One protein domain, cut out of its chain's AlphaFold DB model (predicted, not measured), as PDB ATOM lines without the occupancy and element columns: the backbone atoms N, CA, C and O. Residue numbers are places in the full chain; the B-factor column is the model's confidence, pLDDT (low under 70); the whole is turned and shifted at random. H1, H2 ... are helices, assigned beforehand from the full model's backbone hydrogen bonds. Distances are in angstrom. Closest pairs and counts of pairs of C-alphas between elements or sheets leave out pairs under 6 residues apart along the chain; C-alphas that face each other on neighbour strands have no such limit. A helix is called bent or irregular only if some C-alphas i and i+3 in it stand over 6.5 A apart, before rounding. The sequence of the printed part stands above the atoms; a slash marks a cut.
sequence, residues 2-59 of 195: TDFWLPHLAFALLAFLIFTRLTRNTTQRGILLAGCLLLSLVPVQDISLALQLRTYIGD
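Overview. This is residues 2 to 59 of the 195 residues of an uncharacterized protein of Pseudomonas mendocina (UniProt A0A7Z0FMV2). Two long helices, H1 and H2, fold back on each other as a helical hairpin, and a short third helix, H3, is set crosswise at the end of the hairpin away from its turn, where it packs on residues 7 to 11 of H1. The hairpin makes the long axis, with the tight turn between H1 and H2 at one end and H3, with the loop before it, at the other. The printed part has 58 residues with three named helices, in the order H1, H2, H3, and no named strand; its class is all helix. It is only just compact, close to loose, with a radius of gyration of the C-alphas of 11.9 A, and its elongated outline spans 34 by 20 by 18 A.

Arrangement. H1, residues 5 to 22, is the longest helix by residues. It has a kink of 28 degrees near residue 16 and is irregular, with C-alphas 18 and 21 7.0 A apart; its line is a rough one. H2, residues 26 to 40, touches H1 and runs the opposite way at a steep tilt of 42 degrees. The two form a helical hairpin, and their closest C-alphas, those of Ala 12 and Cys 36, are 4.8 A apart. H3, residues 49 to 57, touches H1 with residues 7 to 11 of H1 alone. Their lines are about perpendicular, at 87 degrees, and their closest C-alphas, those of His 8 and Ala 50, are 5.2 A apart. H2 and H3 only just touch, with 3 pairs of C-alphas within 8 A, and they touch only at the corner by their link, with residues 39 to 40 of H2 alone. Their closest C-alphas, those of Ser 40 and Ala 50, are 4.9 A apart, and their lines are about perpendicular, at 77 degrees. In H2 every O i to N i+4 pair is within hydrogen-bond range; in H1 12 of 14 are, and in H3 4 of 5.

Along the chain. H1 begins at C-alpha 5, at (-26.952, -28.349, -57.860), and is 26.1 A long from first to last C-alpha. H2 is 21.1 A long and begins at C-alpha 26, at (-39.159, -18.463, -77.123). H3 is 12.4 A long and ends at C-alpha 57, at (-16.033, -34.350, -67.467). Between H2 and H3, residues 43 to 44 pair with residues 47 to 48, antiparallel, in stretches too short to be named.

Size, cuts and confidence. The two C-alphas farthest apart, those of Thr 2 and Arg 24, are 36.0 A apart. The printed part has no cut. The link from H1 to H2, 3 residues, is tight, and the link from H2 to H3, 8 residues, is short. The mean pLDDT of the printed part is 91.0, and residues 2 to 3 are under 70.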
ATOM      1  N   THR A   2     -24.324 -29.998 -49.859       50.75
ATOM      2  CA  THR A   2     -25.098 -29.016 -50.644       50.75
ATOM      3  C   THR A   2     -24.678 -28.954 -52.114       50.75
ATOM      4  O   THR A   2     -25.286 -28.220 -52.878       50.75
ATOM      5  N   ASP A   3     -23.702 -29.755 -52.548       59.06
ATOM      6  CA  ASP A   3     -22.993 -29.543 -53.824       59.06
ATOM      7  C   ASP A   3     -23.644 -30.232 -55.032       59.06
ATOM      8  O   ASP A   3     -23.023 -30.414 -56.078       59.06
ATOM      9  N   PHE A   4     -24.905 -30.649 -54.906       74.19
ATOM     10  CA  PHE A   4     -25.581 -31.403 -55.961       74.19
ATOM     11  C   PHE A   4     -26.079 -30.519 -57.106       74.19
ATOM     12  O   PHE A   4     -26.275 -31.019 -58.205       74.19
ATOM     13  N   TRP A   5     -26.264 -29.214 -56.896       84.31
ATOM     14  CA  TRP A   5     -26.952 -28.349 -57.860       84.31
ATOM     15  C   TRP A   5     -26.081 -27.901 -59.050       84.31
ATOM     16  O   TRP A   5     -26.605 -27.756 -60.155       84.31
ATOM     17  N   LEU A   6     -24.767 -27.712 -58.855       89.56
ATOM     18  CA  LEU A   6     -23.842 -27.240 -59.899       89.56
ATOM     19  C   LEU A   6     -23.806 -28.181 -61.122       89.56
ATOM     20  O   LEU A   6     -23.989 -27.687 -62.239       89.56
ATOM     21  N   PRO A   7     -23.675 -29.516 -60.962       91.50
ATOM     22  CA  PRO A   7     -23.720 -30.448 -62.090       91.50
ATOM     23  C   PRO A   7     -25.043 -30.410 -62.860       91.50
ATOM     24  O   PRO A   7     -25.042 -30.463 -64.090       91.50
ATOM     25  N   HIS A   8     -26.176 -30.273 -62.162       93.69
ATOM     26  CA  HIS A   8     -27.491 -30.163 -62.803       93.69
ATOM     27  C   HIS A   8     -27.602 -28.892 -63.644       93.69
ATOM     28  O   HIS A   8     -28.083 -28.940 -64.778       93.69
ATOM     29  N   LEU A   9     -27.111 -27.765 -63.122       94.25
ATOM     30  CA  LEU A   9     -27.086 -26.505 -63.856       94.25
ATOM     31  C   LEU A   9     -26.157 -26.584 -65.075       94.25
ATOM     32  O   LEU A   9     -26.564 -26.203 -66.173       94.25
ATOM     33  N   ALA A  10     -24.946 -27.122 -64.908       94.44
ATOM     34  CA  ALA A  10     -23.988 -27.326 -65.996       94.44
ATOM     35  C   ALA A  10     -24.597 -28.177 -67.120       94.44
ATOM     36  O   ALA A  10     -24.601 -27.767 -68.284       94.44
ATOM     37  N   PHE A  11     -25.174 -29.327 -66.756       95.06
ATOM     38  CA  PHE A  11     -25.843 -30.233 -67.685       95.06
ATOM     39  C   PHE A  11     -26.968 -29.525 -68.439       95.06
ATOM     40  O   PHE A  11     -27.016 -29.572 -69.669       95.06
ATOM     41  N   ALA A  12     -27.858 -28.839 -67.714       96.38
ATOM     42  CA  ALA A  12     -29.015 -28.182 -68.305       96.38
ATOM     43  C   ALA A  12     -28.605 -27.093 -69.304       96.38
ATOM     44  O   ALA A  12     -29.139 -27.056 -70.413       96.38
ATOM     45  N   LEU A  13     -27.635 -26.243 -68.947       96.81
ATOM     46  CA  LEU A  13     -27.152 -25.163 -69.811       96.81
ATOM     47  C   LEU A  13     -26.437 -25.700 -71.057       96.81
ATOM     48  O   LEU A  13     -26.698 -25.224 -72.164       96.81
ATOM     49  N   LEU A  14     -25.568 -26.705 -70.909       95.69
ATOM     50  CA  LEU A  14     -24.855 -27.312 -72.037       95.69
ATOM     51  C   LEU A  14     -25.819 -28.015 -72.996       95.69
ATOM     52  O   LEU A  14     -25.812 -27.722 -74.195       95.69
ATOM     53  N   ALA A  15     -26.683 -28.891 -72.477       95.94
ATOM     54  CA  ALA A  15     -27.675 -29.596 -73.282       95.94
ATOM     55  C   ALA A  15     -28.607 -28.604 -73.990       95.94
ATOM     56  O   ALA A  15     -28.818 -28.707 -75.202       95.94
ATOM     57  N   PHE A  16     -29.090 -27.581 -73.278       97.56
ATOM     58  CA  PHE A  16     -29.901 -26.527 -73.876       97.56
ATOM     59  C   PHE A  16     -29.166 -25.838 -75.028       97.56
ATOM     60  O   PHE A  16     -29.721 -25.733 -76.118       97.56
ATOM     61  N   LEU A  17     -27.921 -25.393 -74.843       96.19
ATOM     62  CA  LEU A  17     -27.175 -24.674 -75.883       96.19
ATOM     63  C   LEU A  17     -26.848 -25.538 -77.111       96.19
ATOM     64  O   LEU A  17     -26.739 -24.996 -78.216       96.19
ATOM     65  N   ILE A  18     -26.739 -26.858 -76.945       95.75
ATOM     66  CA  ILE A  18     -26.588 -27.814 -78.050       95.75
ATOM     67  C   ILE A  18     -27.905 -27.931 -78.833       95.75
ATOM     68  O   ILE A  18     -27.921 -27.754 -80.054       95.75
ATOM     69  N   PHE A  19     -29.023 -28.163 -78.140       95.50
ATOM     70  CA  PHE A  19     -30.316 -28.458 -78.770       95.50
ATOM     71  C   PHE A  19     -31.164 -27.221 -79.100       95.50
ATOM     72  O   PHE A  19     -32.121 -27.323 -79.865       95.50
ATOM     73  N   THR A  20     -30.807 -26.027 -78.613       94.19
ATOM     74  CA  THR A  20     -31.573 -24.780 -78.826       94.19
ATOM     75  C   THR A  20     -31.756 -24.450 -80.309       94.19
ATOM     76  O   THR A  20     -32.755 -23.841 -80.691       94.19
ATOM     77  N   ARG A  21     -30.851 -24.920 -81.179       91.44
ATOM     78  CA  ARG A  21     -30.948 -24.767 -82.643       91.44
ATOM     79  C   ARG A  21     -32.185 -25.441 -83.249       91.44
ATOM     80  O   ARG A  21     -32.595 -25.055 -84.337       91.44
ATOM     81  N   LEU A  22     -32.775 -26.416 -82.557       92.00
ATOM     82  CA  LEU A  22     -33.997 -27.111 -82.975       92.00
ATOM     83  C   LEU A  22     -35.273 -26.322 -82.639       92.00
ATOM     84  O   LEU A  22     -36.349 -26.636 -83.144       92.00
ATOM     85  N   THR A  23     -35.170 -25.294 -81.794       93.19
ATOM     86  CA  THR A  23     -36.311 -24.484 -81.352       93.19
ATOM     87  C   THR A  23     -36.535 -23.285 -82.269       93.19
ATOM     88  O   THR A  23     -35.590 -22.627 -82.708       93.19
ATOM     89  N   ARG A  24     -37.803 -22.963 -82.540       90.44
ATOM     90  CA  ARG A  24     -38.198 -21.863 -83.433       90.44
ATOM     91  C   ARG A  24     -38.650 -20.613 -82.687       90.44
ATOM     92  O   ARG A  24     -38.429 -19.510 -83.173       90.44
ATOM     93  N   ASN A  25     -39.261 -20.770 -81.514       93.38
ATOM     94  CA  ASN A  25     -39.800 -19.662 -80.723       93.38
ATOM     95  C   ASN A  25     -39.341 -19.713 -79.256       93.38
ATOM     96  O   ASN A  25     -38.781 -20.705 -78.786       93.38
ATOM     97  N   THR A  26     -39.576 -18.622 -78.525       92.50
ATOM     98  CA  THR A  26     -39.159 -18.463 -77.123       92.50
ATOM     99  C   THR A  26     -39.822 -19.481 -76.194       92.50
ATOM    100  O   THR A  26     -39.171 -19.998 -75.290       92.50
ATOM    101  N   THR A  27     -41.080 -19.850 -76.449       94.25
ATOM    102  CA  THR A  27     -41.794 -20.866 -75.664       94.25
ATOM    103  C   THR A  27     -41.135 -22.239 -75.787       94.25
ATOM    104  O   THR A  27     -40.877 -22.887 -74.776       94.25
ATOM    105  N   GLN A  28     -40.781 -22.665 -77.003       95.50
ATOM    106  CA  GLN A  28     -40.047 -23.912 -77.236       95.50
ATOM    107  C   GLN A  28     -38.667 -23.894 -76.574       95.50
ATOM    108  O   GLN A  28     -38.240 -24.920 -76.055       95.50
ATOM    109  N   ARG A  29     -37.983 -22.742 -76.543       96.00
ATOM    110  CA  ARG A  29     -36.723 -22.582 -75.796       96.00
ATOM    111  C   ARG A  29     -36.933 -22.782 -74.298       96.00
ATOM    112  O   ARG A  29     -36.161 -23.508 -73.683       96.00
ATOM    113  N   GLY A  30     -37.982 -22.190 -73.729       95.69
ATOM    114  CA  GLY A  30     -38.337 -22.371 -72.320       95.69
ATOM    115  C   GLY A  30     -38.645 -23.831 -71.981       95.69
ATOM    116  O   GLY A  30     -38.088 -24.369 -71.029       95.69
ATOM    117  N   ILE A  31     -39.456 -24.495 -72.813       96.56
ATOM    118  CA  ILE A  31     -39.788 -25.920 -72.656       96.56
ATOM    119  C   ILE A  31     -38.530 -26.783 -72.766       96.56
ATOM    120  O   ILE A  31     -38.340 -27.676 -71.948       96.56
ATOM    121  N   LEU A  32     -37.653 -26.515 -73.738       97.00
ATOM    122  CA  LEU A  32     -36.403 -27.252 -73.894       97.00
ATOM    123  C   LEU A  32     -35.501 -27.082 -72.668       97.00
ATOM    124  O   LEU A  32     -34.980 -28.073 -72.175       97.00
ATOM    125  N   LEU A  33     -35.329 -25.856 -72.164       96.81
ATOM    126  CA  LEU A  33     -34.494 -25.597 -70.989       96.81
ATOM    127  C   LEU A  33     -35.034 -26.323 -69.749       96.81
ATOM    128  O   LEU A  33     -34.273 -26.994 -69.053       96.81
ATOM    129  N   ALA A  34     -36.347 -26.242 -69.511       96.38
ATOM    130  CA  ALA A  34     -37.005 -26.985 -68.439       96.38
ATOM    131  C   ALA A  34     -36.849 -28.502 -68.633       96.38
ATOM    132  O   ALA A  34     -36.521 -29.215 -67.689       96.38
ATOM    133  N   GLY A  35     -37.004 -28.990 -69.865       96.69
ATOM    134  CA  GLY A  35     -36.783 -30.387 -70.230       96.69
ATOM    135  C   GLY A  35     -35.352 -30.852 -69.967       96.69
ATOM    136  O   GLY A  35     -35.167 -31.920 -69.396       96.69
ATOM    137  N   CYS A  36     -34.336 -30.052 -70.302       96.38
ATOM    138  CA  CYS A  36     -32.931 -30.353 -70.010       96.38
ATOM    139  C   CYS A  36     -32.655 -30.399 -68.501       96.38
ATOM    140  O   CYS A  36     -31.919 -31.272 -68.046       96.38
ATOM    141  N   LEU A  37     -33.266 -29.501 -67.723       95.19
ATOM    142  CA  LEU A  37     -33.165 -29.521 -66.265       95.19
ATOM    143  C   LEU A  37     -33.820 -30.775 -65.672       95.19
ATOM    144  O   LEU A  37     -33.205 -31.441 -64.844       95.19
ATOM    145  N   LEU A  38     -35.021 -31.140 -66.124       95.25
ATOM    146  CA  LEU A  38     -35.695 -32.368 -65.691       95.25
ATOM    147  C   LEU A  38     -34.914 -33.620 -66.103       95.25
ATOM    148  O   LEU A  38     -34.752 -34.531 -65.298       95.25
ATOM    149  N   LEU A  39     -34.366 -33.640 -67.321       94.38
ATOM    150  CA  LEU A  39     -33.514 -34.724 -67.809       94.38
ATOM    151  C   LEU A  39     -32.281 -34.902 -66.916       94.38
ATOM    152  O   LEU A  39     -31.892 -36.026 -66.628       94.38
ATOM    153  N   SER A  40     -31.707 -33.805 -66.418       93.38
ATOM    154  CA  SER A  40     -30.551 -33.840 -65.517       93.38
ATOM    155  C   SER A  40     -30.818 -34.617 -64.215       93.38
ATOM    156  O   SER A  40     -29.875 -35.131 -63.612       93.38
ATOM    157  N   LEU A  41     -32.086 -34.703 -63.787       92.31
ATOM    158  CA  LEU A  41     -32.531 -35.383 -62.566       92.31
ATOM    159  C   LEU A  41     -32.847 -36.867 -62.788       92.31
ATOM    160  O   LEU A  41     -33.030 -37.592 -61.812       92.31
ATOM    161  N   VAL A  42     -32.929 -37.327 -64.041       92.69
ATOM    162  CA  VAL A  42     -33.265 -38.721 -64.353       92.69
ATOM    163  C   VAL A  42     -32.168 -39.636 -63.796       92.69
ATOM    164  O   VAL A  42     -30.998 -39.441 -64.135       92.69
ATOM    165  N   PRO A  43     -32.510 -40.616 -62.944       89.62
ATOM    166  CA  PRO A  43     -31.539 -41.561 -62.417       89.62
ATOM    167  C   PRO A  43     -31.166 -42.602 -63.476       89.62
ATOM    168  O   PRO A  43     -32.029 -43.188 -64.130       89.62
ATOM    169  N   VAL A  44     -29.870 -42.856 -63.617       86.06
ATOM    170  CA  VAL A  44     -29.286 -43.936 -64.413       86.06
ATOM    171  C   VAL A  44     -28.267 -44.646 -63.532       86.06
ATOM    172  O   VAL A  44     -27.305 -44.031 -63.087       86.06
ATOM    173  N   GLN A  45     -28.474 -45.942 -63.282       85.12
ATOM    174  CA  GLN A  45     -27.619 -46.732 -62.380       85.12
ATOM    175  C   GLN A  45     -27.510 -46.096 -60.977       85.12
ATOM    176  O   GLN A  45     -26.418 -45.893 -60.459       85.12
ATOM    177  N   ASP A  46     -28.658 -45.721 -60.400       86.88
ATOM    178  CA  ASP A  46     -28.805 -45.127 -59.056       86.88
ATOM    179  C   ASP A  46     -28.183 -43.733 -58.845       86.88
ATOM    180  O   ASP A  46     -28.281 -43.161 -57.759       86.88
ATOM    181  N   ILE A  47     -27.613 -43.132 -59.891       88.25
ATOM    182  CA  ILE A  47     -27.039 -41.784 -59.869       88.25
ATOM    183  C   ILE A  47     -27.741 -40.928 -60.929       88.25
ATOM    184  O   ILE A  47     -28.121 -41.418 -61.989       88.25
ATOM    185  N   SER A  48     -27.960 -39.640 -60.665       91.62
ATOM    186  CA  SER A  48     -28.576 -38.756 -61.662       91.62
ATOM    187  C   SER A  48     -27.696 -38.612 -62.910       91.62
ATOM    188  O   SER A  48     -26.467 -38.618 -62.816       91.62
ATOM    189  N   LEU A  49     -28.309 -38.428 -64.083       89.94
ATOM    190  CA  LEU A  49     -27.586 -38.230 -65.347       89.94
ATOM    191  C   LEU A  49     -26.540 -37.111 -65.266       89.94
ATOM    192  O   LEU A  49     -25.443 -37.245 -65.805       89.94
ATOM    193  N   ALA A  50     -26.856 -36.017 -64.567       91.06
ATOM    194  CA  ALA A  50     -25.918 -34.916 -64.376       91.06
ATOM    195  C   ALA A  50     -24.675 -35.330 -63.575       91.06
ATOM    196  O   ALA A  50     -23.556 -34.971 -63.936       91.06
ATOM    197  N   LEU A  51     -24.863 -36.103 -62.503       91.12
ATOM    198  CA  LEU A  51     -23.764 -36.601 -61.678       91.12
ATOM    199  C   LEU A  51     -22.959 -37.683 -62.402       91.12
ATOM    200  O   LEU A  51     -21.741 -37.720 -62.267       91.12
ATOM    201  N   GLN A  52     -23.604 -38.517 -63.218       91.00
ATOM    202  CA  GLN A  52     -22.892 -39.472 -64.063       91.00
ATOM    203  C   GLN A  52     -21.989 -38.745 -65.068       91.00
ATOM    204  O   GLN A  52     -20.825 -39.110 -65.221       91.00
ATOM    205  N   LEU A  53     -22.481 -37.673 -65.701       88.94
ATOM    206  CA  LEU A  53     -21.681 -36.851 -66.611       88.94
ATOM    207  C   LEU A  53     -20.513 -36.157 -65.892       88.94
ATOM    208  O   LEU A  53     -19.400 -36.132 -66.423       88.94
ATOM    209  N   ARG A  54     -20.748 -35.642 -64.677       90.12
ATOM    210  CA  ARG A  54     -19.712 -35.043 -63.818       90.12
ATOM    211  C   ARG A  54     -18.537 -35.996 -63.599       90.12
ATOM    212  O   ARG A  54     -17.400 -35.550 -63.628       90.12
ATOM    213  N   THR A  55     -18.776 -37.298 -63.448       88.69
ATOM    214  CA  THR A  55     -17.697 -38.288 -63.275       88.69
ATOM    215  C   THR A  55     -16.744 -38.353 -64.475       88.69
ATOM    216  O   THR A  55     -15.563 -38.632 -64.297       88.69
ATOM    217  N   TYR A  56     -17.227 -38.084 -65.692       87.25
ATOM    218  CA  TYR A  56     -16.405 -38.136 -66.909       87.25
ATOM    219  C   TYR A  56     -15.735 -36.805 -67.258       87.25
ATOM    220  O   TYR A  56     -14.640 -36.798 -67.815       87.25
ATOM    221  N   ILE A  57     -16.417 -35.692 -66.994       87.44
ATOM    222  CA  ILE A  57     -16.033 -34.350 -67.467       87.44
ATOM    223  C   ILE A  57     -15.445 -33.500 -66.328       87.44
ATOM    224  O   ILE A  57     -14.693 -32.561 -66.571       87.44
ATOM    225  N   GLY A  58     -15.735 -33.845 -65.077       88.00
ATOM    226  CA  GLY A  58     -15.458 -33.001 -63.921       88.00
ATOM    227  C   GLY A  58     -16.484 -31.879 -63.760       88.00
ATOM    228  O   GLY A  58     -17.493 -31.809 -64.470       88.00
ATOM    229  N   ASP A  59     -16.228 -31.003 -62.789       90.19
ATOM    230  CA  ASP A  59     -17.058 -29.829 -62.527       90.19
ATOM    231  C   ASP A  59     -16.658 -28.649 -63.414       90.19
ATOM    232  O   ASP A  59     -15.479 -28.369 -63.628       90.19
TER     233      ASP A  59